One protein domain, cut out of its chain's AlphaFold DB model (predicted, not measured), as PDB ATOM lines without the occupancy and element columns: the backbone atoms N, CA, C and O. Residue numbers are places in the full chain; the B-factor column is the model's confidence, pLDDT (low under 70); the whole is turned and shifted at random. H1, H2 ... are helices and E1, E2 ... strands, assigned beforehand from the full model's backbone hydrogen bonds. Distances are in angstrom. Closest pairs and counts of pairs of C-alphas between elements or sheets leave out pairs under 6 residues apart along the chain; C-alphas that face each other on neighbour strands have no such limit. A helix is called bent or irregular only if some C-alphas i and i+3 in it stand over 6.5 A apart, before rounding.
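What this domain is: This is residues 17 to 194 of the 221 residues of an uncharacterized protein of Thermotogae bacterium (UniProt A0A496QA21). One long, bent strand, E6, runs through a strongly twisted sheet of seven strands: E5 folds against its first part as a long hairpin, E1 and E4 lie beside its middle, and E7 with H3 makes a small head at its far end. H2 covers part of one face of this branched sheet, which has both parallel and antiparallel neighbour pairs, and lies over E5, while H1 only grazes the sheet beside E3 and long loops, residues 25 to 51 and 67 to 87, lead into E2 and E3. The printed part has 178 residues with three named helices and seven named strands, which follow along the chain as E1, E2, H1, E3, H2, E4, E5, E6, H3, E7, and the class is mixed, helices and strands. It is compact, with a radius of gyration of the C-alphas of 18.0 A, and spans 57 by 41 by 29 A.

Where its parts are: Find C-alpha 149 at (-37.824, 1.673, -24.843), where E6 begins; it runs 43.7 A to residue 169 and bends by 88 degrees at residue 162. E5, residues 131 to 143, is 30.4 A long, and E1, residues 17 to 24, starts at (-8.938, -14.378, -13.727) and is 22.3 A long. The shorter strands are E2, residues 52 to 55, E3, 88 to 93, E4, 113 to 117, and E7, 186 to 191, which ends at (-13.265, -24.065, -3.940). The helices are H1, residues 56 to 66, H2, 101 to 111, and H3, 175 to 183.

How they stand to each other: Start at E6, whose pairing is staggered: E5 and E7 lie on one side of it, E1 on the other side. E5 and E6 form an antiparallel hairpin, with N 133 and O 157 2.8 A apart. E1 is antiparallel to E6, with N 18 and O 165 at 2.8 A, and to the edge strand E4, with N 19 and O 115 at 2.8 A. E3 is parallel to E5, N 132 and O 90 at 2.8 A, and antiparallel to E2, N 91 and O 52 at 2.8 A. E6, H3 and E7 form a strand-helix-strand unit, two parallel neighbour strands with a helix between; N 187 and O 164 are 2.8 A apart. H2 is on the sheet at a height of 8.7 A, over E5 and along the strands, at 9 degrees to E5 on the local plane; it is only just not over E1 and E4, with 2 of its C-alphas on each. The closest C-alphas of H2 and E5 are those of Pro 101 and Ala 138, 5.9 A. H3 is on the opposite face of the sheet from H2, at a height of 8.8 A over the sheet, and lies over E7; the closest C-alphas of H3 and E7 are those of Leu 178 and Pro 188, 6.5 A. H1 only grazes the sheet with residues 56 to 59. In H1, H2 and H3 every O i to N i+4 pair is within hydrogen-bond range.

The domain as a whole: The C-alphas farthest apart, of Asp 145 and Glu 175, are 61.8 A apart. The printed part has no cut. The links E1 to E2, H1 to E3 and E4 to E5 are long. Mean pLDDT of the printed part is 92.0; look at residues 25 to 27 for the values under 70.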
ATOM      1  N   LEU A  17      -9.271 -15.597 -14.462       96.88
ATOM      2  CA  LEU A  17      -8.938 -14.378 -13.727       96.88
ATOM      3  C   LEU A  17     -10.148 -13.447 -13.644       96.88
ATOM      4  O   LEU A  17     -10.824 -13.205 -14.646       96.88
ATOM      5  N   TYR A  18     -10.377 -12.872 -12.470       97.31
ATOM      6  CA  TYR A  18     -11.453 -11.925 -12.213       97.31
ATOM      7  C   TYR A  18     -10.904 -10.637 -11.608       97.31
ATOM      8  O   TYR A  18     -10.295 -10.662 -10.543       97.31
ATOM      9  N   LEU A  19     -11.178  -9.501 -12.250       97.12
ATOM     10  CA  LEU A  19     -11.034  -8.191 -11.624       97.12
ATOM     11  C   LEU A  19     -12.160  -8.008 -10.618       97.12
ATOM     12  O   LEU A  19     -13.336  -8.043 -10.996       97.12
ATOM     13  N   VAL A  20     -11.791  -7.825  -9.353       97.00
ATOM     14  CA  VAL A  20     -12.738  -7.651  -8.256       97.00
ATOM     15  C   VAL A  20     -12.547  -6.282  -7.631       97.00
ATOM     16  O   VAL A  20     -11.427  -5.869  -7.331       97.00
ATOM     17  N   GLY A  21     -13.649  -5.565  -7.446       94.44
ATOM     18  CA  GLY A  21     -13.627  -4.205  -6.931       94.44
ATOM     19  C   GLY A  21     -14.992  -3.713  -6.492       94.44
ATOM     20  O   GLY A  21     -16.009  -4.388  -6.663       94.44
ATOM     21  N   SER A  22     -14.995  -2.516  -5.931       85.06
ATOM     22  CA  SER A  22     -16.192  -1.739  -5.633       85.06
ATOM     23  C   SER A  22     -16.195  -0.487  -6.502       85.06
ATOM     24  O   SER A  22     -15.140  -0.001  -6.929       85.06
ATOM     25  N   GLY A  23     -17.389  -0.010  -6.838       79.75
ATOM     26  CA  GLY A  23     -17.556   1.101  -7.761       79.75
ATOM     27  C   GLY A  23     -18.407   2.228  -7.226       79.75
ATOM     28  O   GLY A  23     -18.985   2.154  -6.141       79.75
ATOM     29  N   LEU A  24     -18.463   3.283  -8.030       72.75
ATOM     30  CA  LEU A  24     -19.401   4.373  -7.853       72.75
ATOM     31  C   LEU A  24     -20.783   3.853  -8.217       72.75
ATOM     32  O   LEU A  24     -21.150   3.764  -9.382       72.75
ATOM     33  N   ALA A  25     -21.531   3.483  -7.187       58.12
ATOM     34  CA  ALA A  25     -22.956   3.213  -7.287       58.12
ATOM     35  C   ALA A  25     -23.814   4.455  -7.012       58.12
ATOM     36  O   ALA A  25     -25.034   4.355  -6.923       58.12
ATOM     37  N   LYS A  26     -23.176   5.618  -6.832       62.53
ATOM     38  CA  LYS A  26     -23.886   6.886  -6.707       62.53
ATOM     39  C   LYS A  26     -24.416   7.306  -8.083       62.53
ATOM     40  O   LYS A  26     -23.683   7.146  -9.062       62.53
ATOM     41  N   PRO A  27     -25.642   7.848  -8.164       67.44
ATOM     42  CA  PRO A  27     -26.128   8.462  -9.389       67.44
ATOM     43  C   PRO A  27     -25.216   9.643  -9.731       67.44
ATOM     44  O   PRO A  27     -25.092  10.589  -8.958       67.44
ATOM     45  N   CYS A  28     -24.535   9.538 -10.864       79.69
ATOM     46  CA  CYS A  28     -23.697  10.581 -11.432       79.69
ATOM     47  C   CYS A  28     -24.486  11.189 -12.597       79.69
ATOM     48  O   CYS A  28     -24.954  10.411 -13.424       79.69
ATOM     49  N   PRO A  29     -24.639  12.521 -12.712       82.38
ATOM     50  CA  PRO A  29     -25.366  13.116 -13.840       82.38
ATOM     51  C   PRO A  29     -24.746  12.753 -15.200       82.38
ATOM     52  O   PRO A  29     -25.447  12.585 -16.190       82.38
ATOM     53  N   ASN A  30     -23.430  12.518 -15.216       89.25
ATOM     54  CA  ASN A  30     -22.685  12.020 -16.369       89.25
ATOM     55  C   ASN A  30     -22.740  10.489 -16.543       89.25
ATOM     56  O   ASN A  30     -21.986   9.945 -17.344       89.25
ATOM     57  N   MET A  31     -23.585   9.757 -15.807       88.88
ATOM     58  CA  MET A  31     -23.858   8.335 -16.044       88.88
ATOM     59  C   MET A  31     -25.372   8.056 -16.085       88.88
ATOM     60  O   MET A  31     -26.071   8.343 -15.117       88.88
ATOM     61  N   PRO A  32     -25.884   7.408 -17.146       92.19
ATOM     62  CA  PRO A  32     -25.133   6.807 -18.246       92.19
ATOM     63  C   PRO A  32     -24.643   7.830 -19.295       92.19
ATOM     64  O   PRO A  32     -25.427   8.622 -19.806       92.19
ATOM     65  N   LEU A  33     -23.359   7.772 -19.673       93.38
ATOM     66  CA  LEU A  33     -22.767   8.595 -20.741       93.38
ATOM     67  C   LEU A  33     -22.905   7.893 -22.092       93.38
ATOM     68  O   LEU A  33     -22.423   6.767 -22.248       93.38
ATOM     69  N   SER A  34     -23.501   8.546 -23.090       93.62
ATOM     70  CA  SER A  34     -23.659   7.947 -24.422       93.62
ATOM     71  C   SER A  34     -22.313   7.665 -25.099       93.62
ATOM     72  O   SER A  34     -21.423   8.514 -25.155       93.62
ATOM     73  N   LEU A  35     -22.165   6.456 -25.647       93.75
ATOM     74  CA  LEU A  35     -21.030   6.068 -26.486       93.75
ATOM     75  C   LEU A  35     -21.383   6.315 -27.955       93.75
ATOM     76  O   LEU A  35     -21.731   5.386 -28.696       93.75
ATOM     77  N   GLU A  36     -21.288   7.569 -28.372       89.69
ATOM     78  CA  GLU A  36     -21.403   7.957 -29.777       89.69
ATOM     79  C   GLU A  36     -20.039   7.874 -30.487       89.69
ATOM     80  O   GLU A  36     -18.994   7.958 -29.833       89.69
ATOM     81  N   PRO A  37     -20.009   7.665 -31.815       88.38
ATOM     82  CA  PRO A  37     -18.777   7.779 -32.586       88.38
ATOM     83  C   PRO A  37     -18.165   9.173 -32.451       88.38
ATOM     84  O   PRO A  37     -18.871  10.178 -32.505       88.38
ATOM     85  N   CYS A  38     -16.840   9.242 -32.329       82.56
ATOM     86  CA  CYS A  38     -16.125  10.513 -32.333       82.56
ATOM     87  C   CYS A  38     -16.459  11.303 -33.616       82.56
ATOM     88  O   CYS A  38     -16.216  10.780 -34.706       82.56
ATOM     89  N   PRO A  39     -16.921  12.565 -33.533       81.06
ATOM     90  CA  PRO A  39     -17.282  13.344 -34.720       81.06
ATOM     91  C   PRO A  39     -16.073  13.713 -35.596       81.06
ATOM     92  O   PRO A  39     -16.248  14.114 -36.740       81.06
ATOM     93  N   ILE A  40     -14.849  13.583 -35.072       81.44
ATOM     94  CA  ILE A  40     -13.608  13.921 -35.783       81.44
ATOM     95  C   ILE A  40     -13.065  12.712 -36.552       81.44
ATOM     96  O   ILE A  40     -12.729  12.822 -37.725       81.44
ATOM     97  N   CYS A  41     -12.946  11.555 -35.893       85.19
ATOM     98  CA  CYS A  41     -12.280  10.377 -36.463       85.19
ATOM     99  C   CYS A  41     -13.189   9.152 -36.635       85.19
ATOM    100  O   CYS A  41     -12.723   8.109 -37.083       85.19
ATOM    101  N   GLY A  42     -14.459   9.232 -36.232       87.50
ATOM    102  CA  GLY A  42     -15.412   8.121 -36.292       87.50
ATOM    103  C   GLY A  42     -15.149   6.991 -35.293       87.50
ATOM    104  O   GLY A  42     -15.880   6.002 -35.286       87.50
ATOM    105  N   PHE A  43     -14.125   7.103 -34.438       89.44
ATOM    106  CA  PHE A  43     -13.808   6.059 -33.467       89.44
ATOM    107  C   PHE A  43     -14.965   5.856 -32.486       89.44
ATOM    108  O   PHE A  43     -15.405   6.794 -31.823       89.44
ATOM    109  N   LYS A  44     -15.401   4.603 -32.365       90.69
ATOM    110  CA  LYS A  44     -16.328   4.123 -31.345       90.69
ATOM    111  C   LYS A  44     -15.790   2.802 -30.795       90.69
ATOM    112  O   LYS A  44     -15.502   1.903 -31.593       90.69
ATOM    113  N   PRO A  45     -15.658   2.644 -29.465       91.25
ATOM    114  CA  PRO A  45     -15.263   1.376 -28.871       91.25
ATOM    115  C   PRO A  45     -16.208   0.255 -29.306       91.25
ATOM    116  O   PRO A  45     -17.421   0.346 -29.120       91.25
ATOM    117  N   GLN A  46     -15.648  -0.805 -29.882       91.38
ATOM    118  CA  GLN A  46     -16.414  -1.985 -30.277       91.38
ATOM    119  C   GLN A  46     -16.798  -2.816 -29.053       91.38
ATOM    120  O   GLN A  46     -16.118  -2.781 -28.022       91.38
ATOM    121  N   PHE A  47     -17.881  -3.585 -29.173       92.38
ATOM    122  CA  PHE A  47     -18.329  -4.471 -28.105       92.38
ATOM    123  C   PHE A  47     -17.290  -5.569 -27.840       92.38
ATOM    124  O   PHE A  47     -17.142  -6.518 -28.609       92.38
ATOM    125  N   TYR A  48     -16.581  -5.460 -26.716       89.62
ATOM    126  CA  TYR A  48     -15.572  -6.425 -26.289       89.62
ATOM    127  C   TYR A  48     -15.652  -6.653 -24.775       89.62
ATOM    128  O   TYR A  48     -15.491  -5.747 -23.962       89.62
ATOM    129  N   ARG A  49     -15.965  -7.887 -24.364       88.69
ATOM    130  CA  ARG A  49     -16.276  -8.202 -22.952       88.69
ATOM    131  C   ARG A  49     -15.053  -8.277 -22.039       88.69
ATOM    132  O   ARG A  49     -15.222  -8.236 -20.819       88.69
ATOM    133  N   ASP A  50     -13.880  -8.469 -22.627       93.88
ATOM    134  CA  ASP A  50     -12.593  -8.549 -21.940       93.88
ATOM    135  C   ASP A  50     -11.959  -7.149 -21.853       93.88
ATOM    136  O   ASP A  50     -12.481  -6.186 -22.413       93.88
ATOM    137  N   PHE A  51     -10.888  -7.015 -21.077       96.62
ATOM    138  CA  PHE A  51     -10.315  -5.714 -20.749       96.62
ATOM    139  C   PHE A  51      -9.686  -5.038 -21.968       96.62
ATOM    140  O   PHE A  51      -8.866  -5.633 -22.669       96.62
ATOM    141  N   MET A  52     -10.001  -3.760 -22.163       96.25
ATOM    142  CA  MET A  52      -9.289  -2.879 -23.082       96.25
ATOM    143  C   MET A  52      -8.976  -1.539 -22.419       96.25
ATOM    144  O   MET A  52      -9.601  -1.154 -21.434       96.25
ATOM    145  N   TRP A  53      -7.993  -0.830 -22.962       96.69
ATOM    146  CA  TRP A  53      -7.698   0.541 -22.562       96.69
ATOM    147  C   TRP A  53      -8.471   1.520 -23.440       96.69
ATOM    148  O   TRP A  53      -8.567   1.319 -24.651       96.69
ATOM    149  N   ILE A  54      -8.964   2.600 -22.840       95.06
ATOM    150  CA  ILE A  54      -9.546   3.734 -23.559       95.06
ATOM    151  C   ILE A  54      -8.907   5.038 -23.085       95.06
ATOM    152  O   ILE A  54      -8.682   5.228 -21.890       95.06
ATOM    153  N   ALA A  55      -8.563   5.919 -24.024       94.00
ATOM    154  CA  ALA A  55      -7.885   7.174 -23.712       94.00
ATOM    155  C   ALA A  55      -8.779   8.095 -22.871       94.00
ATOM    156  O   ALA A  55      -9.970   8.236 -23.161       94.00
ATOM    157  N   LYS A  56      -8.205   8.760 -21.861       94.19
ATOM    158  CA  LYS A  56      -8.934   9.733 -21.037       94.19
ATOM    159  C   LYS A  56      -9.463  10.895 -21.870       94.19
ATOM    160  O   LYS A  56     -10.611  11.279 -21.692       94.19
ATOM    161  N   SER A  57      -8.679  11.374 -22.832       92.12
ATOM    162  CA  SER A  57      -9.086  12.443 -23.753       92.12
ATOM    163  C   SER A  57     -10.350  12.107 -24.550       92.12
ATOM    164  O   SER A  57     -11.194  12.975 -24.745       92.12
ATOM    165  N   TYR A  58     -10.526  10.847 -24.963       91.56
ATOM    166  CA  TYR A  58     -11.751  10.405 -25.632       91.56
ATOM    167  C   TYR A  58     -12.962  10.492 -24.693       91.56
ATOM    168  O   TYR A  58     -14.005  11.004 -25.086       91.56
ATOM    169  N   ILE A  59     -12.812  10.039 -23.444       92.69
ATOM    170  CA  ILE A  59     -13.877  10.114 -22.435       92.69
ATOM    171  C   ILE A  59     -14.224  11.568 -22.110       92.69
ATOM    172  O   ILE A  59     -15.397  11.919 -22.131       92.69
ATOM    173  N   MET A  60     -13.220  12.420 -21.888       91.88
ATOM    174  CA  MET A  60     -13.427  13.851 -21.651       91.88
ATOM    175  C   MET A  60     -14.169  14.508 -22.816       91.88
ATOM    176  O   MET A  60     -15.096  15.274 -22.586       91.88
ATOM    177  N   LYS A  61     -13.836  14.149 -24.065       91.06
ATOM    178  CA  LYS A  61     -14.551  14.678 -25.228       91.06
ATOM    179  C   LYS A  61     -16.009  14.219 -25.287       91.06
ATOM    180  O   LYS A  61     -16.865  14.990 -25.704       91.06
ATOM    181  N   LEU A  62     -16.309  12.985 -24.877       91.44
ATOM    182  CA  LEU A  62     -17.696  12.524 -24.772       91.44
ATOM    183  C   LEU A  62     -18.464  13.268 -23.677       91.44
ATOM    184  O   LEU A  62     -19.616  13.619 -23.908       91.44
ATOM    185  N   VAL A  63     -17.845  13.527 -22.521       92.25
ATOM    186  CA  VAL A  63     -18.459  14.328 -21.447       92.25
ATOM    187  C   VAL A  63     -18.719  15.758 -21.926       92.25
ATOM    188  O   VAL A  63     -19.812  16.264 -21.728       92.25
ATOM    189  N   GLU A  64     -17.779  16.379 -22.642       91.25
ATOM    190  CA  GLU A  64     -17.967  17.717 -23.227       91.25
ATOM    191  C   GLU A  64     -19.150  17.775 -24.213       91.25
ATOM    192  O   GLU A  64     -19.863  18.771 -24.271       91.25
ATOM    193  N   LEU A  65     -19.352  16.721 -25.012       89.69
ATOM    194  CA  LEU A  65     -20.376  16.694 -26.064       89.69
ATOM    195  C   LEU A  65     -21.756  16.225 -25.586       89.69
ATOM    196  O   LEU A  65     -22.766  16.654 -26.140       89.69
ATOM    197  N   TYR A  66     -21.796  15.294 -24.635       89.38
ATOM    198  CA  TYR A  66     -23.008  14.551 -24.264       89.38
ATOM    199  C   TYR A  66     -23.248  14.475 -22.756       89.38
ATOM    200  O   TYR A  66     -24.252  13.898 -22.338       89.38
ATOM    201  N   GLY A  67     -22.313  14.969 -21.951       89.31
ATOM    202  CA  GLY A  67     -22.451  15.048 -20.508       89.31
ATOM    203  C   GLY A  67     -23.204  16.297 -20.063       89.31
ATOM    204  O   GLY A  67     -23.528  17.185 -20.850       89.31
ATOM    205  N   ASP A  68     -23.468  16.343 -18.767       89.62
ATOM    206  CA  ASP A  68     -23.968  17.504 -18.055       89.62
ATOM    207  C   ASP A  68     -22.775  18.389 -17.630       89.62
ATOM    208  O   ASP A  68     -21.924  17.930 -16.856       89.62
ATOM    209  N   PRO A  69     -22.678  19.635 -18.131       84.00
ATOM    210  CA  PRO A  69     -21.586  20.547 -17.800       84.00
ATOM    211  C   PRO A  69     -21.646  21.074 -16.358       84.00
ATOM    212  O   PRO A  69     -20.642  21.584 -15.868       84.00
ATOM    213  N   GLU A  70     -22.792  20.972 -15.680       86.19
ATOM    214  CA  GLU A  70     -22.959  21.399 -14.283       86.19
ATOM    215  C   GLU A  70     -22.602  20.286 -13.288       86.19
ATOM    216  O   GLU A  70     -22.567  20.506 -12.075       86.19
ATOM    217  N   ALA A  71     -22.325  19.079 -13.783       86.38
ATOM    218  CA  ALA A  71     -21.997  17.939 -12.950       86.38
ATOM    219  C   ALA A  71     -20.597  18.077 -12.337       86.38
ATOM    220  O   ALA A  71     -19.587  17.818 -12.988       86.38
ATOM    221  N   ASP A  72     -20.560  18.386 -11.045       83.44
ATOM    222  CA  ASP A  72     -19.343  18.480 -10.241       83.44
ATOM    223  C   ASP A  72     -19.416  17.478  -9.076       83.44
ATOM    224  O   ASP A  72     -20.077  17.706  -8.061       83.44
ATOM    225  N   ASP A  73     -18.790  16.311  -9.257       86.56
ATOM    226  CA  ASP A  73     -18.684  15.272  -8.224       86.56
ATOM    227  C   ASP A  73     -17.201  14.947  -7.986       86.56
ATOM    228  O   ASP A  73     -16.608  14.189  -8.766       86.56
ATOM    229  N   PRO A  74     -16.581  15.517  -6.934       86.81
ATOM    230  CA  PRO A  74     -15.170  15.312  -6.633       86.81
ATOM    231  C   PRO A  74     -14.791  13.830  -6.521       86.81
ATOM    232  O   PRO A  74     -15.403  13.044  -5.794       86.81
ATOM    233  N   GLY A  75     -13.735  13.433  -7.229       85.75
ATOM    234  CA  GLY A  75     -13.264  12.050  -7.309       85.75
ATOM    235  C   GLY A  75     -14.042  11.151  -8.280       85.75
ATOM    236  O   GLY A  75     -13.640   9.995  -8.473       85.75
ATOM    237  N   CYS A  76     -15.107  11.643  -8.923       88.75
ATOM    238  CA  CYS A  76     -15.790  10.925  -9.995       88.75
ATOM    239  C   CYS A  76     -14.884  10.832 -11.235       88.75
ATOM    240  O   CYS A  76     -14.363  11.843 -11.702       88.75
ATOM    241  N   PRO A  77     -14.732   9.647 -11.852       90.31
ATOM    242  CA  PRO A  77     -13.896   9.475 -13.032       90.31
ATOM    243  C   PRO A  77     -14.386  10.227 -14.270       90.31
ATOM    244  O   PRO A  77     -13.627  10.291 -15.235       90.31
ATOM    245  N   LEU A  78     -15.625  10.731 -14.273       91.75
ATOM    246  CA  LEU A  78     -16.212  11.465 -15.394       91.75
ATOM    247  C   LEU A  78     -16.348  12.962 -15.096       91.75
ATOM    248  O   LEU A  78     -15.906  13.758 -15.913       91.75
ATOM    249  N   CYS A  79     -16.913  13.332 -13.940       89.81
ATOM    250  CA  CYS A  79     -17.111  14.738 -13.563       89.81
ATOM    251  C   CYS A  79     -15.799  15.421 -13.167       89.81
ATOM    252  O   CYS A  79     -15.531  16.540 -13.578       89.81
ATOM    253  N   ASP A  80     -14.946  14.714 -12.426       89.12
ATOM    254  CA  ASP A  80     -13.685  15.238 -11.903       89.12
ATOM    255  C   ASP A  80     -12.484  14.692 -12.693       89.12
ATOM    256  O   ASP A  80     -11.402  14.432 -12.162       89.12
ATOM    257  N   ALA A  81     -12.694  14.436 -13.991       88.69
ATOM    258  CA  ALA A  81     -11.722  13.746 -14.827       88.69
ATOM    259  C   ALA A  81     -10.359  14.450 -14.799       88.69
ATOM    260  O   ALA A  81      -9.342  13.768 -14.717       88.69
ATOM    261  N   GLU A  82     -10.310  15.784 -14.813       86.25
ATOM    262  CA  GLU A  82      -9.067  16.569 -14.792       86.25
ATOM    263  C   GLU A  82      -8.176  16.248 -13.584       86.25
ATOM    264  O   GLU A  82      -6.978  16.029 -13.771       86.25
ATOM    265  N   ASN A  83      -8.761  16.081 -12.393       88.44
ATOM    266  CA  ASN A  83      -8.030  15.766 -11.162       88.44
ATOM    267  C   ASN A  83      -7.732  14.266 -10.988       88.44
ATOM    268  O   ASN A  83      -6.965  13.872 -10.101       88.44
ATOM    269  N   ILE A  84      -8.270  13.396 -11.850       89.19
ATOM    270  CA  ILE A  84      -7.873  11.986 -11.876       89.19
ATOM    271  C   ILE A  84      -6.507  11.839 -12.552       89.19
ATOM    272  O   ILE A  84      -6.366  11.981 -13.772       89.19
ATOM    273  N   ASN A  85      -5.518  11.438 -11.754       89.69
ATOM    274  CA  ASN A  85      -4.160  11.125 -12.197       89.69
ATOM    275  C   ASN A  85      -4.076   9.767 -12.931       89.69
ATOM    276  O   ASN A  85      -3.557   8.785 -12.399       89.69
ATOM    277  N   GLN A  86      -4.650   9.696 -14.135       92.12
ATOM    278  CA  GLN A  86      -4.482   8.593 -15.086       92.12
ATOM    279  C   GLN A  86      -4.710   9.089 -16.524       92.12
ATOM    280  O   GLN A  86      -5.629   9.866 -16.763       92.12
ATOM    281  N   ASP A  87      -3.956   8.585 -17.502       93.88
ATOM    282  CA  ASP A  87      -4.105   9.005 -18.914       93.88
ATOM    283  C   ASP A  87      -5.120   8.165 -19.705       93.88
ATOM    284  O   ASP A  87      -5.511   8.486 -20.831       93.88
ATOM    285  N   ARG A  88      -5.544   7.040 -19.129       96.06
ATOM    286  CA  ARG A  88      -6.452   6.075 -19.748       96.06
ATOM    287  C   ARG A  88      -7.259   5.335 -18.694       96.06
ATOM    288  O   ARG A  88      -6.767   5.076 -17.599       96.06
ATOM    289  N   TYR A  89      -8.476   4.956 -19.056       96.81
ATOM    290  CA  TYR A  89      -9.346   4.118 -18.241       96.81
ATOM    291  C   TYR A  89      -9.238   2.668 -18.699       96.81
ATOM    292  O   TYR A  89      -9.108   2.390 -19.898       96.81
ATOM    293  N   GLY A  90      -9.353   1.734 -17.756       97.50
ATOM    294  CA  GLY A  90      -9.785   0.393 -18.127       97.50
ATOM    295  C   GLY A  90     -11.215   0.462 -18.654       97.50
ATOM    296  O   GLY A  90     -12.012   1.272 -18.189       97.50
ATOM    297  N   PHE A  91     -11.553  -0.362 -19.630       97.56
ATOM    298  CA  PHE A  91     -12.863  -0.342 -20.263       97.56
ATOM    299  C   PHE A  91     -13.313  -1.765 -20.562       97.56
ATOM    300  O   PHE A  91     -12.539  -2.577 -21.077       97.56
ATOM    301  N   MET A  92     -14.551  -2.090 -20.195       97.75
ATOM    302  CA  MET A  92     -15.122  -3.419 -20.407       97.75
ATOM    303  C   MET A  92     -16.616  -3.332 -20.687       97.75
ATOM    304  O   MET A  92     -17.331  -2.532 -20.088       97.75
ATOM    305  N   TRP A  93     -17.116  -4.245 -21.513       97.50
ATOM    306  CA  TRP A  93     -18.550  -4.353 -21.752       97.50
ATOM    307  C   TRP A  93     -19.245  -5.342 -20.810       97.50
ATOM    308  O   TRP A  93     -18.733  -6.426 -20.487       97.50
ATOM    309  N   VAL A  94     -20.463  -4.984 -20.415       96.62
ATOM    310  CA  VAL A  94     -21.488  -5.863 -19.847       96.62
ATOM    311  C   VAL A  94     -22.499  -6.160 -20.957       96.62
ATOM    312  O   VAL A  94     -22.850  -5.278 -21.732       96.62
ATOM    313  N   GLY A  95     -22.886  -7.426 -21.110       93.81
ATOM    314  CA  GLY A  95     -23.727  -7.870 -22.226       93.81
ATOM    315  C   GLY A  95     -25.182  -8.107 -21.828       93.81
ATOM    316  O   GLY A  95     -25.441  -8.575 -20.721       93.81
ATOM    317  N   ARG A  96     -26.081  -7.921 -22.803       94.75
ATOM    318  CA  ARG A  96     -27.549  -8.013 -22.676       94.75
ATOM    319  C   ARG A  96     -28.080  -9.352 -22.161       94.75
ATOM    320  O   ARG A  96     -29.152  -9.417 -21.582       94.75
ATOM    321  N   LYS A  97     -27.332 -10.443 -22.375       93.25
ATOM    322  CA  LYS A  97     -27.803 -11.810 -22.082       93.25
ATOM    323  C   LYS A  97     -28.177 -12.029 -20.609       93.25
ATOM    324  O   LYS A  97     -29.014 -12.877 -20.326       93.25
ATOM    325  N   PHE A  98     -27.512 -11.339 -19.683       93.44
ATOM    326  CA  PHE A  98     -27.658 -11.607 -18.246       93.44
ATOM    327  C   PHE A  98     -27.916 -10.371 -17.393       93.44
ATOM    328  O   PHE A  98     -28.269 -10.530 -16.228       93.44
ATOM    329  N   TYR A  99     -27.688  -9.174 -17.928       95.00
ATOM    330  CA  TYR A  99     -27.761  -7.944 -17.158       95.00
ATOM    331  C   TYR A  99     -28.418  -6.844 -17.979       95.00
ATOM    332  O   TYR A  99     -28.175  -6.727 -19.177       95.00
ATOM    333  N   THR A 100     -29.184  -6.024 -17.274       95.25
ATOM    334  CA  THR A 100     -29.438  -4.622 -17.607       95.25
ATOM    335  C   THR A 100     -28.437  -3.757 -16.825       95.25
ATOM    336  O   THR A 100     -27.815  -4.262 -15.879       95.25
ATOM    337  N   PRO A 101     -28.254  -2.471 -17.171       94.44
ATOM    338  CA  PRO A 101     -27.443  -1.556 -16.368       94.44
ATOM    339  C   PRO A 101     -27.844  -1.564 -14.885       94.44
ATOM    340  O   PRO A 101     -26.994  -1.726 -14.011       94.44
ATOM    341  N   GLU A 102     -29.143  -1.490 -14.605       93.06
ATOM    342  CA  GLU A 102     -29.716  -1.399 -13.259       93.06
ATOM    343  C   GLU A 102     -29.466  -2.682 -12.467       93.06
ATOM    344  O   GLU A 102     -28.910  -2.638 -11.371       93.06
ATOM    345  N   SER A 103     -29.776  -3.844 -13.049       95.12
ATOM    346  CA  SER A 103     -29.568  -5.129 -12.367       95.12
ATOM    347  C   SER A 103     -28.085  -5.433 -12.129       95.12
ATOM    348  O   SER A 103     -27.735  -6.086 -11.143       95.12
ATOM    349  N   PHE A 104     -27.186  -4.932 -12.985       95.12
ATOM    350  CA  PHE A 104     -25.752  -4.993 -12.714       95.12
ATOM    351  C   PHE A 104     -25.356  -4.089 -11.540       95.12
ATOM    352  O   PHE A 104     -24.585  -4.527 -10.686       95.12
ATOM    353  N   ILE A 105     -25.862  -2.853 -11.484       93.75
ATOM    354  CA  ILE A 105     -25.587  -1.908 -10.390       93.75
ATOM    355  C   ILE A 105     -26.057  -2.484  -9.051       93.75
ATOM    356  O   ILE A 105     -25.291  -2.483  -8.089       93.75
ATOM    357  N   GLU A 106     -27.273  -3.027  -8.993       93.12
ATOM    358  CA  GLU A 106     -27.831  -3.664  -7.795       93.12
ATOM    359  C   GLU A 106     -26.979  -4.850  -7.324       93.12
ATOM    360  O   GLU A 106     -26.670  -4.988  -6.137       93.12
ATOM    361  N   GLU A 107     -26.543  -5.705  -8.253       93.88
ATOM    362  CA  GLU A 107     -25.641  -6.802  -7.919       93.88
ATOM    363  C   GLU A 107     -24.282  -6.287  -7.428       93.88
ATOM    364  O   GLU A 107     -23.779  -6.756  -6.404       93.88
ATOM    365  N   ALA A 108     -23.696  -5.312  -8.126       94.06
ATOM    366  CA  ALA A 108     -22.413  -4.719  -7.771       94.06
ATOM    367  C   ALA A 108     -22.456  -4.054  -6.387       94.06
ATOM    368  O   ALA A 108     -21.499  -4.182  -5.626       94.06
ATOM    369  N   LEU A 109     -23.572  -3.416  -6.027       91.62
ATOM    370  CA  LEU A 109     -23.828  -2.878  -4.691       91.62
ATOM    371  C   LEU A 109     -23.864  -3.973  -3.623       91.62
ATOM    372  O   LEU A 109     -23.268  -3.825  -2.559       91.62
ATOM    373  N   ARG A 110     -24.547  -5.083  -3.908       91.50
ATOM    374  CA  ARG A 110     -24.742  -6.174  -2.947       91.50
ATOM    375  C   ARG A 110     -23.471  -6.974  -2.673       91.50
ATOM    376  O   ARG A 110     -23.276  -7.435  -1.553       91.50
ATOM    377  N   MET A 111     -22.647  -7.219  -3.691       91.50
ATOM    378  CA  MET A 111     -21.548  -8.192  -3.588       91.50
ATOM    379  C   MET A 111     -20.249  -7.787  -4.298       91.50
ATOM    380  O   MET A 111     -19.330  -8.601  -4.425       91.50
ATOM    381  N   GLY A 112     -20.166  -6.552  -4.789       93.94
ATOM    382  CA  GLY A 112     -19.032  -6.053  -5.555       93.94
ATOM    383  C   GLY A 112     -19.011  -6.527  -7.009       93.94
ATOM    384  O   GLY A 112     -19.666  -7.498  -7.414       93.94
ATOM    385  N   VAL A 113     -18.195  -5.842  -7.806       95.75
ATOM    386  CA  VAL A 113     -17.949  -6.170  -9.211       95.75
ATOM    387  C   VAL A 113     -17.021  -7.376  -9.303       95.75
ATOM    388  O   VAL A 113     -16.019  -7.451  -8.598       95.75
ATOM    389  N   SER A 114     -17.328  -8.301 -10.215       95.44
ATOM    390  CA  SER A 114     -16.417  -9.373 -10.615       95.44
ATOM    391  C   SER A 114     -16.450  -9.547 -12.129       95.44
ATOM    392  O   SER A 114     -17.431 -10.031 -12.699       95.44
ATOM    393  N   LYS A 115     -15.380  -9.124 -12.802       96.12
ATOM    394  CA  LYS A 115     -15.282  -9.125 -14.265       96.12
ATOM    395  C   LYS A 115     -14.146 -10.021 -14.730       96.12
ATOM    396  O   LYS A 115     -12.996  -9.811 -14.365       96.12
ATOM    397  N   ALA A 116     -14.483 -11.020 -15.541       96.25
ATOM    398  CA  ALA A 116     -13.501 -11.949 -16.086       96.25
ATOM    399  C   ALA A 116     -12.551 -11.244 -17.067       96.25
ATOM    400  O   ALA A 116     -13.012 -10.497 -17.932       96.25
ATOM    401  N   ILE A 117     -11.258 -11.539 -16.957       96.81
ATOM    402  CA  ILE A 117     -10.199 -11.071 -17.856       96.81
ATOM    403  C   ILE A 117      -9.360 -12.255 -18.338       96.81
ATOM    404  O   ILE A 117      -9.228 -13.261 -17.639       96.81
ATOM    405  N   LYS A 118      -8.795 -12.164 -19.544       95.00
ATOM    406  CA  LYS A 118      -7.917 -13.228 -20.072       95.00
ATOM    407  C   LYS A 118      -6.525 -13.205 -19.447       95.00
ATOM    408  O   LYS A 118      -5.926 -14.249 -19.219       95.00
ATOM    409  N   GLN A 119      -6.016 -12.008 -19.185       95.00
ATOM    410  CA  GLN A 119      -4.688 -11.764 -18.639       95.00
ATOM    411  C   GLN A 119      -4.704 -10.482 -17.814       95.00
ATOM    412  O   GLN A 119      -5.553  -9.620 -18.039       95.00
ATOM    413  N   ILE A 120      -3.748 -10.341 -16.897       96.50
ATOM    414  CA  ILE A 120      -3.566  -9.105 -16.135       96.50
ATOM    415  C   ILE A 120      -3.101  -8.006 -17.108       96.50
ATOM    416  O   ILE A 120      -2.039  -8.159 -17.720       96.50
ATOM    417  N   PRO A 121      -3.874  -6.921 -17.304       96.12
ATOM    418  CA  PRO A 121      -3.495  -5.863 -18.231       96.12
ATOM    419  C   PRO A 121      -2.222  -5.151 -17.766       96.12
ATOM    420  O   PRO A 121      -2.111  -4.739 -16.612       96.12
ATOM    421  N   LYS A 122      -1.264  -4.955 -18.679       95.44
ATOM    422  CA  LYS A 122      -0.046  -4.188 -18.382       95.44
ATOM    423  C   LYS A 122      -0.405  -2.749 -17.999       95.44
ATOM    424  O   LYS A 122      -1.129  -2.077 -18.739       95.44
ATOM    425  N   GLY A 123       0.138  -2.281 -16.877       94.50
ATOM    426  CA  GLY A 123      -0.117  -0.942 -16.339       94.50
ATOM    427  C   GLY A 123      -1.456  -0.792 -15.609       94.50
ATOM    428  O   GLY A 123      -1.862   0.333 -15.353       94.50
ATOM    429  N   LEU A 124      -2.165  -1.888 -15.311       96.31
ATOM    430  CA  LEU A 124      -3.274  -1.855 -14.359       96.31
ATOM    431  C   LEU A 124      -2.710  -1.737 -12.937       96.31
ATOM    432  O   LEU A 124      -1.953  -2.603 -12.505       96.31
ATOM    433  N   GLU A 125      -3.127  -0.712 -12.200       95.38
ATOM    434  CA  GLU A 125      -2.768  -0.514 -10.797       95.38
ATOM    435  C   GLU A 125      -3.996  -0.704  -9.903       95.38
ATOM    436  O   GLU A 125      -4.967   0.060  -9.963       95.38
ATOM    437  N   LEU A 126      -3.954  -1.730  -9.049       95.62
ATOM    438  CA  LEU A 126      -5.029  -2.015  -8.099       95.62
ATOM    439  C   LEU A 126      -5.231  -0.844  -7.127       95.62
ATOM    440  O   LEU A 126      -4.280  -0.213  -6.674       95.62
ATOM    441  N   GLY A 127      -6.491  -0.534  -6.829       93.38
ATOM    442  CA  GLY A 127      -6.909   0.571  -5.966       93.38
ATOM    443  C   GLY A 127      -6.780   1.963  -6.593       93.38
ATOM    444  O   GLY A 127      -7.314   2.918  -6.030       93.38
ATOM    445  N   LYS A 128      -6.128   2.090  -7.756       93.12
ATOM    446  CA  LYS A 128      -5.881   3.378  -8.419       93.12
ATOM    447  C   LYS A 128      -6.591   3.503  -9.760       93.12
ATOM    448  O   LYS A 128      -7.317   4.471  -9.968       93.12
ATOM    449  N   THR A 129      -6.413   2.529 -10.653       95.44
ATOM    450  CA  THR A 129      -6.964   2.593 -12.009       95.44
ATOM    451  C   THR A 129      -8.488   2.523 -11.981       95.44
ATOM    452  O   THR A 129      -9.067   1.538 -11.513       95.44
ATOM    453  N   TRP A 130      -9.146   3.533 -12.549       96.44
ATOM    454  CA  TRP A 130     -10.576   3.459 -12.832       96.44
ATOM    455  C   TRP A 130     -10.859   2.577 -14.048       96.44
ATOM    456  O   TRP A 130     -10.256   2.736 -15.114       96.44
ATOM    457  N   VAL A 131     -11.830   1.682 -13.891       96.88
ATOM    458  CA  VAL A 131     -12.398   0.859 -14.956       96.88
ATOM    459  C   VAL A 131     -13.836   1.298 -15.204       96.88
ATOM    460  O   VAL A 131     -14.671   1.254 -14.302       96.88
ATOM    461  N   LEU A 132     -14.120   1.707 -16.435       96.38
ATOM    462  CA  LEU A 132     -15.440   2.083 -16.921       96.38
ATOM    463  C   LEU A 132     -16.139   0.857 -17.516       96.38
ATOM    464  O   LEU A 132     -15.533   0.061 -18.240       96.38
ATOM    465  N   LEU A 133     -17.426   0.706 -17.217       96.62
ATOM    466  CA  LEU A 133     -18.269  -0.349 -17.758       96.62
ATOM    467  C   LEU A 133     -19.303   0.235 -18.708       96.62
ATOM    468  O   LEU A 133     -20.020   1.177 -18.370       96.62
ATOM    469  N   ALA A 134     -19.395  -0.377 -19.884       96.75
ATOM    470  CA  ALA A 134     -20.374  -0.030 -20.897       96.75
ATOM    471  C   ALA A 134     -21.437  -1.116 -21.053       96.75
ATOM    472  O   ALA A 134     -21.153  -2.307 -20.899       96.75
ATOM    473  N   HIS A 135     -22.653  -0.705 -21.395       97.00
ATOM    474  CA  HIS A 135     -23.751  -1.598 -21.751       97.00
ATOM    475  C   HIS A 135     -24.349  -1.158 -23.095       97.00
ATOM    476  O   HIS A 135     -24.451   0.048 -23.328       97.00
ATOM    477  N   PRO A 136     -24.747  -2.087 -23.991       96.06
ATOM    478  CA  PRO A 136     -25.385  -1.741 -25.264       96.06
ATOM    479  C   PRO A 136     -26.709  -0.976 -25.133       96.06
ATOM    480  O   PRO A 136     -27.079  -0.285 -26.072       96.06
ATOM    481  N   ASP A 137     -27.368  -1.088 -23.980       95.25
ATOM    482  CA  ASP A 137     -28.680  -0.489 -23.680       95.25
ATOM    483  C   ASP A 137     -28.604   0.440 -22.459       95.25
ATOM    484  O   ASP A 137     -29.491   0.442 -21.614       95.25
ATOM    485  N   ALA A 138     -27.480   1.136 -22.280       94.50
ATOM    486  CA  ALA A 138     -27.262   1.980 -21.105       94.50
ATOM    487  C   ALA A 138     -28.105   3.258 -21.117       94.50
ATOM    488  O   ALA A 138     -28.564   3.696 -20.071       94.50
ATOM    489  N   VAL A 139     -28.263   3.883 -22.285       93.69
ATOM    490  CA  VAL A 139     -28.893   5.202 -22.420       93.69
ATOM    491  C   VAL A 139     -30.260   5.027 -23.058       93.69
ATOM    492  O   VAL A 139     -30.354   4.537 -24.182       93.69
ATOM    493  N   ARG A 140     -31.321   5.450 -22.371       91.88
ATOM    494  CA  ARG A 140     -32.677   5.493 -22.929       91.88
ATOM    495  C   ARG A 140     -32.865   6.791 -23.708       91.88
ATOM    496  O   ARG A 140     -32.699   7.866 -23.145       91.88
ATOM    497  N   ILE A 141     -33.221   6.688 -24.985       92.88
ATOM    498  CA  ILE A 141     -33.374   7.847 -25.883       92.88
ATOM    499  C   ILE A 141     -34.817   8.105 -26.315       92.88
ATOM    500  O   ILE A 141     -35.093   9.114 -26.954       92.88
ATOM    501  N   GLY A 142     -35.740   7.211 -25.973       93.12
ATOM    502  CA  GLY A 142     -37.143   7.387 -26.307       93.12
ATOM    503  C   GLY A 142     -37.955   6.121 -26.104       93.12
ATOM    504  O   GLY A 142     -37.566   5.212 -25.359       93.12
ATOM    505  N   ILE A 143     -39.097   6.104 -26.773       94.00
ATOM    506  CA  ILE A 143     -40.034   4.992 -26.852       94.00
ATOM    507  C   ILE A 143     -40.431   4.873 -28.329       94.00
ATOM    508  O   ILE A 143     -40.583   5.905 -28.985       94.00
ATOM    509  N   ASP A 144     -40.513   3.657 -28.857       92.62
ATOM    510  CA  ASP A 144     -41.017   3.419 -30.211       92.62
ATOM    511  C   ASP A 144     -42.555   3.463 -30.267       92.62
ATOM    512  O   ASP A 144     -43.229   3.626 -29.247       92.62
ATOM    513  N   ASP A 145     -43.117   3.329 -31.468       93.12
ATOM    514  CA  ASP A 145     -44.567   3.394 -31.699       93.12
ATOM    515  C   ASP A 145     -45.347   2.268 -30.987       93.12
ATOM    516  O   ASP A 145     -46.555   2.380 -30.773       93.12
ATOM    517  N   GLU A 146     -44.662   1.196 -30.583       91.81
ATOM    518  CA  GLU A 146     -45.224   0.051 -29.862       91.81
ATOM    519  C   GLU A 146     -45.119   0.200 -28.335       91.81
ATOM    520  O   GLU A 146     -45.626  -0.637 -27.585       91.81
ATOM    521  N   GLY A 147     -44.491   1.272 -27.845       91.44
ATOM    522  CA  GLY A 147     -44.304   1.506 -26.417       91.44
ATOM    523  C   GLY A 147     -43.020   0.900 -25.837       91.44
ATOM    524  O   GLY A 147     -42.813   0.984 -24.620       91.44
ATOM    525  N   ASN A 148     -42.134   0.324 -26.656       90.50
ATOM    526  CA  ASN A 148     -40.875  -0.254 -26.190       90.50
ATOM    527  C   ASN A 148     -39.785   0.822 -26.041       90.50
ATOM    528  O   ASN A 148     -39.703   1.762 -26.832       90.50
ATOM    529  N   PRO A 149     -38.899   0.711 -25.036       90.31
ATOM    530  CA  PRO A 149     -37.824   1.673 -24.843       90.31
ATOM    531  C   PRO A 149     -36.770   1.571 -25.953       90.31
ATOM    532  O   PRO A 149     -36.126   0.535 -26.127       90.31
ATOM    533  N   ILE A 150     -36.504   2.691 -26.627       93.31
ATOM    534  CA  ILE A 150     -35.367   2.806 -27.542       93.31
ATOM    535  C   ILE A 150     -34.129   3.135 -26.709       93.31
ATOM    536  O   ILE A 150     -34.104   4.120 -25.961       93.31
ATOM    537  N   THR A 151     -33.093   2.309 -26.840       94.88
ATOM    538  CA  THR A 151     -31.859   2.434 -26.063       94.88
ATOM    539  C   THR A 151     -30.619   2.481 -26.949       94.88
ATOM    540  O   THR A 151     -30.626   2.064 -28.108       94.88
ATOM    541  N   LYS A 152     -29.538   3.032 -26.396       94.38
ATOM    542  CA  LYS A 152     -28.220   3.126 -27.019       94.38
ATOM    543  C   LYS A 152     -27.117   2.708 -26.058       94.38
ATOM    544  O   LYS A 152     -27.267   2.711 -24.833       94.38
ATOM    545  N   SER A 153     -25.965   2.401 -26.648       96.06
ATOM    546  CA  SER A 153     -24.765   2.043 -25.906       96.06
ATOM    547  C   SER A 153     -24.244   3.214 -25.088       96.06
ATOM    548  O   SER A 153     -24.125   4.318 -25.615       96.06
ATOM    549  N   GLY A 154     -23.822   2.953 -23.857       95.44
ATOM    550  CA  GLY A 154     -23.263   3.983 -22.990       95.44
ATOM    551  C   GLY A 154     -22.468   3.420 -21.823       95.44
ATOM    552  O   GLY A 154     -22.552   2.231 -21.508       95.44
ATOM    553  N   ILE A 155     -21.674   4.288 -21.203       95.38
ATOM    554  CA  ILE A 155     -20.931   4.025 -19.971       95.38
ATOM    555  C   ILE A 155     -21.886   4.238 -18.809       95.38
ATOM    556  O   ILE A 155     -22.373   5.344 -18.630       95.38
ATOM    557  N   PHE A 156     -22.151   3.199 -18.028       94.50
ATOM    558  CA  PHE A 156     -23.190   3.233 -16.992       94.50
ATOM    559  C   PHE A 156     -22.651   3.006 -15.579       94.50
ATOM    560  O   PHE A 156     -23.381   3.162 -14.605       94.50
ATOM    561  N   TYR A 157     -21.391   2.582 -15.456       95.06
ATOM    562  CA  TYR A 157     -20.788   2.284 -14.167       95.06
ATOM    563  C   TYR A 157     -19.277   2.471 -14.217       95.06
ATOM    564  O   TYR A 157     -18.647   2.270 -15.258       95.06
ATOM    565  N   ALA A 158     -18.677   2.791 -13.076       95.25
ATOM    566  CA  ALA A 158     -17.234   2.875 -12.926       95.25
ATOM    567  C   ALA A 158     -16.796   2.242 -11.608       95.25
ATOM    568  O   ALA A 158     -17.444   2.416 -10.577       95.25
ATOM    569  N   PHE A 159     -15.682   1.516 -11.619       95.81
ATOM    570  CA  PHE A 159     -15.154   0.878 -10.418       95.81
ATOM    571  C   PHE A 159     -13.631   0.847 -10.389       95.81
ATOM    572  O   PHE A 159     -12.975   0.967 -11.423       95.81
ATOM    573  N   ARG A 160     -13.065   0.666  -9.192       95.00
ATOM    574  CA  ARG A 160     -11.629   0.444  -9.006       95.00
ATOM    575  C   ARG A 160     -11.396  -1.012  -8.611       95.00
ATOM    576  O   ARG A 160     -11.893  -1.439  -7.566       95.00
ATOM    577  N   PRO A 161     -10.666  -1.800  -9.417       96.50
ATOM    578  CA  PRO A 161     -10.258  -3.135  -9.011       96.50
ATOM    579  C   PRO A 161      -9.347  -3.036  -7.788       96.50
ATOM    580  O   PRO A 161      -8.361  -2.310  -7.822       96.50
ATOM    581  N   ILE A 162      -9.658  -3.762  -6.721       96.75
ATOM    582  CA  ILE A 162      -8.840  -3.816  -5.497       96.75
ATOM    583  C   ILE A 162      -8.038  -5.110  -5.400       96.75
ATOM    584  O   ILE A 162      -7.085  -5.188  -4.634       96.75
ATOM    585  N   ARG A 163      -8.420  -6.128  -6.176       96.44
ATOM    586  CA  ARG A 163      -7.739  -7.420  -6.245       96.44
ATOM    587  C   ARG A 163      -8.047  -8.142  -7.548       96.44
ATOM    588  O   ARG A 163      -9.041  -7.854  -8.222       96.44
ATOM    589  N   ILE A 164      -7.187  -9.096  -7.876       97.81
ATOM    590  CA  ILE A 164      -7.372 -10.022  -8.990       97.81
ATOM    591  C   ILE A 164      -7.549 -11.399  -8.378       97.81
ATOM    592  O   ILE A 164      -6.649 -11.881  -7.706       97.81
ATOM    593  N   GLU A 165      -8.697 -12.027  -8.586       97.25
ATOM    594  CA  GLU A 165      -8.985 -13.344  -8.018       97.25
ATOM    595  C   GLU A 165      -8.935 -14.440  -9.084       97.25
ATOM    596  O   GLU A 165      -9.316 -14.221 -10.236       97.25
ATOM    597  N   MET A 166      -8.520 -15.641  -8.683       96.25
ATOM    598  CA  MET A 166      -8.674 -16.862  -9.473       96.25
ATOM    599  C   MET A 166      -9.208 -17.979  -8.585       96.25
ATOM    600  O   MET A 166      -8.650 -18.247  -7.527       96.25
ATOM    601  N   LEU A 167     -10.269 -18.649  -9.032       93.69
ATOM    602  CA  LEU A 167     -10.766 -19.839  -8.346       93.69
ATOM    603  C   LEU A 167      -9.849 -21.029  -8.645       93.69
ATOM    604  O   LEU A 167      -9.520 -21.254  -9.814       93.69
ATOM    605  N   VAL A 168      -9.501 -21.795  -7.610       92.38
ATOM    606  CA  VAL A 168      -8.650 -22.997  -7.666       92.38
ATOM    607  C   VAL A 168      -9.319 -24.110  -6.863       92.38
ATOM    608  O   VAL A 168      -9.896 -23.843  -5.810       92.38
ATOM    609  N   TYR A 169      -9.291 -25.347  -7.356       91.56
ATOM    610  CA  TYR A 169      -9.846 -26.474  -6.607       91.56
ATOM    611  C   TYR A 169      -8.966 -26.862  -5.415       91.56
ATOM    612  O   TYR A 169      -7.751 -26.743  -5.498       91.56
ATOM    613  N   GLU A 170      -9.556 -27.397  -4.343       92.00
ATOM    614  CA  GLU A 170      -8.818 -27.878  -3.158       92.00
ATOM    615  C   GLU A 170      -7.665 -28.836  -3.502       92.00
ATOM    616  O   GLU A 170      -6.548 -28.624  -3.047       92.00
ATOM    617  N   SER A 171      -7.887 -29.839  -4.358       90.06
ATOM    618  CA  SER A 171      -6.809 -30.753  -4.793       90.06
ATOM    619  C   SER A 171      -5.744 -30.129  -5.699       90.06
ATOM    620  O   SER A 171      -4.744 -30.783  -5.973       90.06
ATOM    621  N   GLU A 172      -5.955 -28.907  -6.187       88.81
ATOM    622  CA  GLU A 172      -4.994 -28.143  -7.001       88.81
ATOM    623  C   GLU A 172      -4.367 -26.986  -6.202       88.81
ATOM    624  O   GLU A 172      -3.531 -26.252  -6.720       88.81
ATOM    625  N   ALA A 173      -4.784 -26.793  -4.947       90.94
ATOM    626  CA  ALA A 173      -4.344 -25.714  -4.072       90.94
ATOM    627  C   ALA A 173      -3.142 -26.144  -3.210       90.94
ATOM    628  O   ALA A 173      -3.154 -25.970  -1.992       90.94
ATOM    629  N   ASP A 174      -2.114 -26.725  -3.835       93.81
ATOM    630  CA  ASP A 174      -0.825 -26.966  -3.178       93.81
ATOM    631  C   ASP A 174      -0.036 -25.658  -2.970       93.81
ATOM    632  O   ASP A 174      -0.297 -24.641  -3.620       93.81
ATOM    633  N   GLU A 175       0.919 -25.667  -2.035       93.56
ATOM    634  CA  GLU A 175       1.653 -24.450  -1.651       93.56
ATOM    635  C   GLU A 175       2.413 -23.838  -2.837       93.56
ATOM    636  O   GLU A 175       2.421 -22.621  -2.997       93.56
ATOM    637  N   GLU A 176       2.980 -24.665  -3.722       93.81
ATOM    638  CA  GLU A 176       3.682 -24.201  -4.924       93.81
ATOM    639  C   GLU A 176       2.737 -23.429  -5.859       93.81
ATOM    640  O   GLU A 176       3.050 -22.334  -6.339       93.81
ATOM    641  N   THR A 177       1.545 -23.969  -6.099       91.25
ATOM    642  CA  THR A 177       0.532 -23.351  -6.952       91.25
ATOM    643  C   THR A 177       0.010 -22.056  -6.350       91.25
ATOM    644  O   THR A 177      -0.141 -21.068  -7.079       91.25
ATOM    645  N   LEU A 178      -0.264 -22.042  -5.044       94.81
ATOM    646  CA  LEU A 178      -0.749 -20.855  -4.342       94.81
ATOM    647  C   LEU A 178       0.302 -19.746  -4.335       94.81
ATOM    648  O   LEU A 178      -0.036 -18.600  -4.641       94.81
ATOM    649  N   GLU A 179       1.563 -20.078  -4.063       95.50
ATOM    650  CA  GLU A 179       2.646 -19.099  -4.032       95.50
ATOM    651  C   GLU A 179       2.889 -18.494  -5.416       95.50
ATOM    652  O   GLU A 179       2.863 -17.274  -5.574       95.50
ATOM    653  N   ARG A 180       2.927 -19.326  -6.465       95.38
ATOM    654  CA  ARG A 180       3.027 -18.860  -7.857       95.38
ATOM    655  C   ARG A 180       1.902 -17.897  -8.254       95.38
ATOM    656  O   ARG A 180       2.089 -17.023  -9.103       95.38
ATOM    657  N   LEU A 181       0.694 -18.070  -7.713       95.75
ATOM    658  CA  LEU A 181      -0.411 -17.138  -7.957       95.75
ATOM    659  C   LEU A 181      -0.203 -15.819  -7.203       95.75
ATOM    660  O   LEU A 181      -0.365 -14.755  -7.808       95.75
ATOM    661  N   ARG A 182       0.207 -15.879  -5.931       96.12
ATOM    662  CA  ARG A 182       0.483 -14.693  -5.106       96.12
ATOM    663  C   ARG A 182       1.614 -13.843  -5.684       96.12
ATOM    664  O   ARG A 182       1.441 -12.633  -5.792       96.12
ATOM    665  N   GLU A 183       2.697 -14.460  -6.154       95.94
ATOM    666  CA  GLU A 183       3.822 -13.777  -6.820       95.94
ATOM    667  C   GLU A 183       3.382 -12.985  -8.060       95.94
ATOM    668  O   GLU A 183       3.933 -11.935  -8.383       95.94
ATOM    669  N   ARG A 184       2.337 -13.455  -8.749       94.31
ATOM    670  CA  ARG A 184       1.735 -12.776  -9.908       94.31
ATOM    671  C   ARG A 184       0.707 -11.708  -9.519       94.31
ATOM    672  O   ARG A 184       0.069 -11.141 -10.405       94.31
ATOM    673  N   GLY A 185       0.506 -11.461  -8.224       94.50
ATOM    674  CA  GLY A 185      -0.507 -10.546  -7.698       94.50
ATOM    675  C   GLY A 185      -1.938 -11.087  -7.785       94.50
ATOM    676  O   GLY A 185      -2.886 -10.303  -7.828       94.50
ATOM    677  N   ILE A 186      -2.110 -12.412  -7.858       97.19
ATOM    678  CA  ILE A 186      -3.419 -13.073  -7.930       97.19
ATOM    679  C   ILE A 186      -3.770 -13.630  -6.551       97.19
ATOM    680  O   ILE A 186      -3.004 -14.377  -5.950       97.19
ATOM    681  N   THR A 187      -4.965 -13.311  -6.067       96.75
ATOM    682  CA  THR A 187      -5.562 -13.895  -4.868       96.75
ATOM    683  C   THR A 187      -6.255 -15.216  -5.230       96.75
ATOM    684  O   THR A 187      -7.292 -15.193  -5.905       96.75
ATOM    685  N   PRO A 188      -5.720 -16.380  -4.821       95.50
ATOM    686  CA  PRO A 188      -6.404 -17.649  -5.027       95.50
ATOM    687  C   PRO A 188      -7.649 -17.741  -4.136       95.50
ATOM    688  O   PRO A 188      -7.607 -17.416  -2.951       95.50
ATOM    689  N   VAL A 189      -8.756 -18.207  -4.708       93.75
ATOM    690  CA  VAL A 189     -10.001 -18.522  -3.998       93.75
ATOM    691  C   VAL A 189     -10.208 -20.026  -4.080       93.75
ATOM    692  O   VAL A 189     -10.510 -20.560  -5.148       93.75
ATOM    693  N   ILE A 190     -10.005 -20.710  -2.959       92.56
ATOM    694  CA  ILE A 190     -10.091 -22.168  -2.900       92.56
ATOM    695  C   ILE A 190     -11.565 -22.582  -2.921       92.56
ATOM    696  O   ILE A 190     -12.369 -22.073  -2.138       92.56
ATOM    697  N   VAL A 191     -11.918 -23.496  -3.825       91.06
ATOM    698  CA  VAL A 191     -13.265 -24.065  -3.940       91.06
ATOM    699  C   VAL A 191     -13.239 -25.594  -3.823       91.06
ATOM    700  O   VAL A 191     -12.314 -26.229  -4.340       91.06
ATOM    701  N   PRO A 192     -14.255 -26.222  -3.201       88.50
ATOM    702  CA  PRO A 192     -14.243 -27.657  -2.974       88.50
ATOM    703  C   PRO A 192     -14.245 -28.482  -4.252       88.50
ATOM    704  O   PRO A 192     -14.950 -28.183  -5.221       88.50
ATOM    705  N   ASP A 193     -13.567 -29.626  -4.213       85.44
ATOM    706  CA  ASP A 193     -13.558 -30.573  -5.332       85.44
ATOM    707  C   ASP A 193     -14.942 -31.136  -5.667       85.44
ATOM    708  O   ASP A 193     -15.210 -31.525  -6.809       85.44
ATOM    709  N   SER A 194     -15.861 -31.140  -4.699       80.19
ATOM    710  CA  SER A 194     -17.254 -31.536  -4.927       80.19
ATOM    711  C   SER A 194     -17.942 -30.689  -6.015       80.19
ATOM    712  O   SER A 194     -18.835 -31.181  -6.716       80.19
TER     713      SER A 194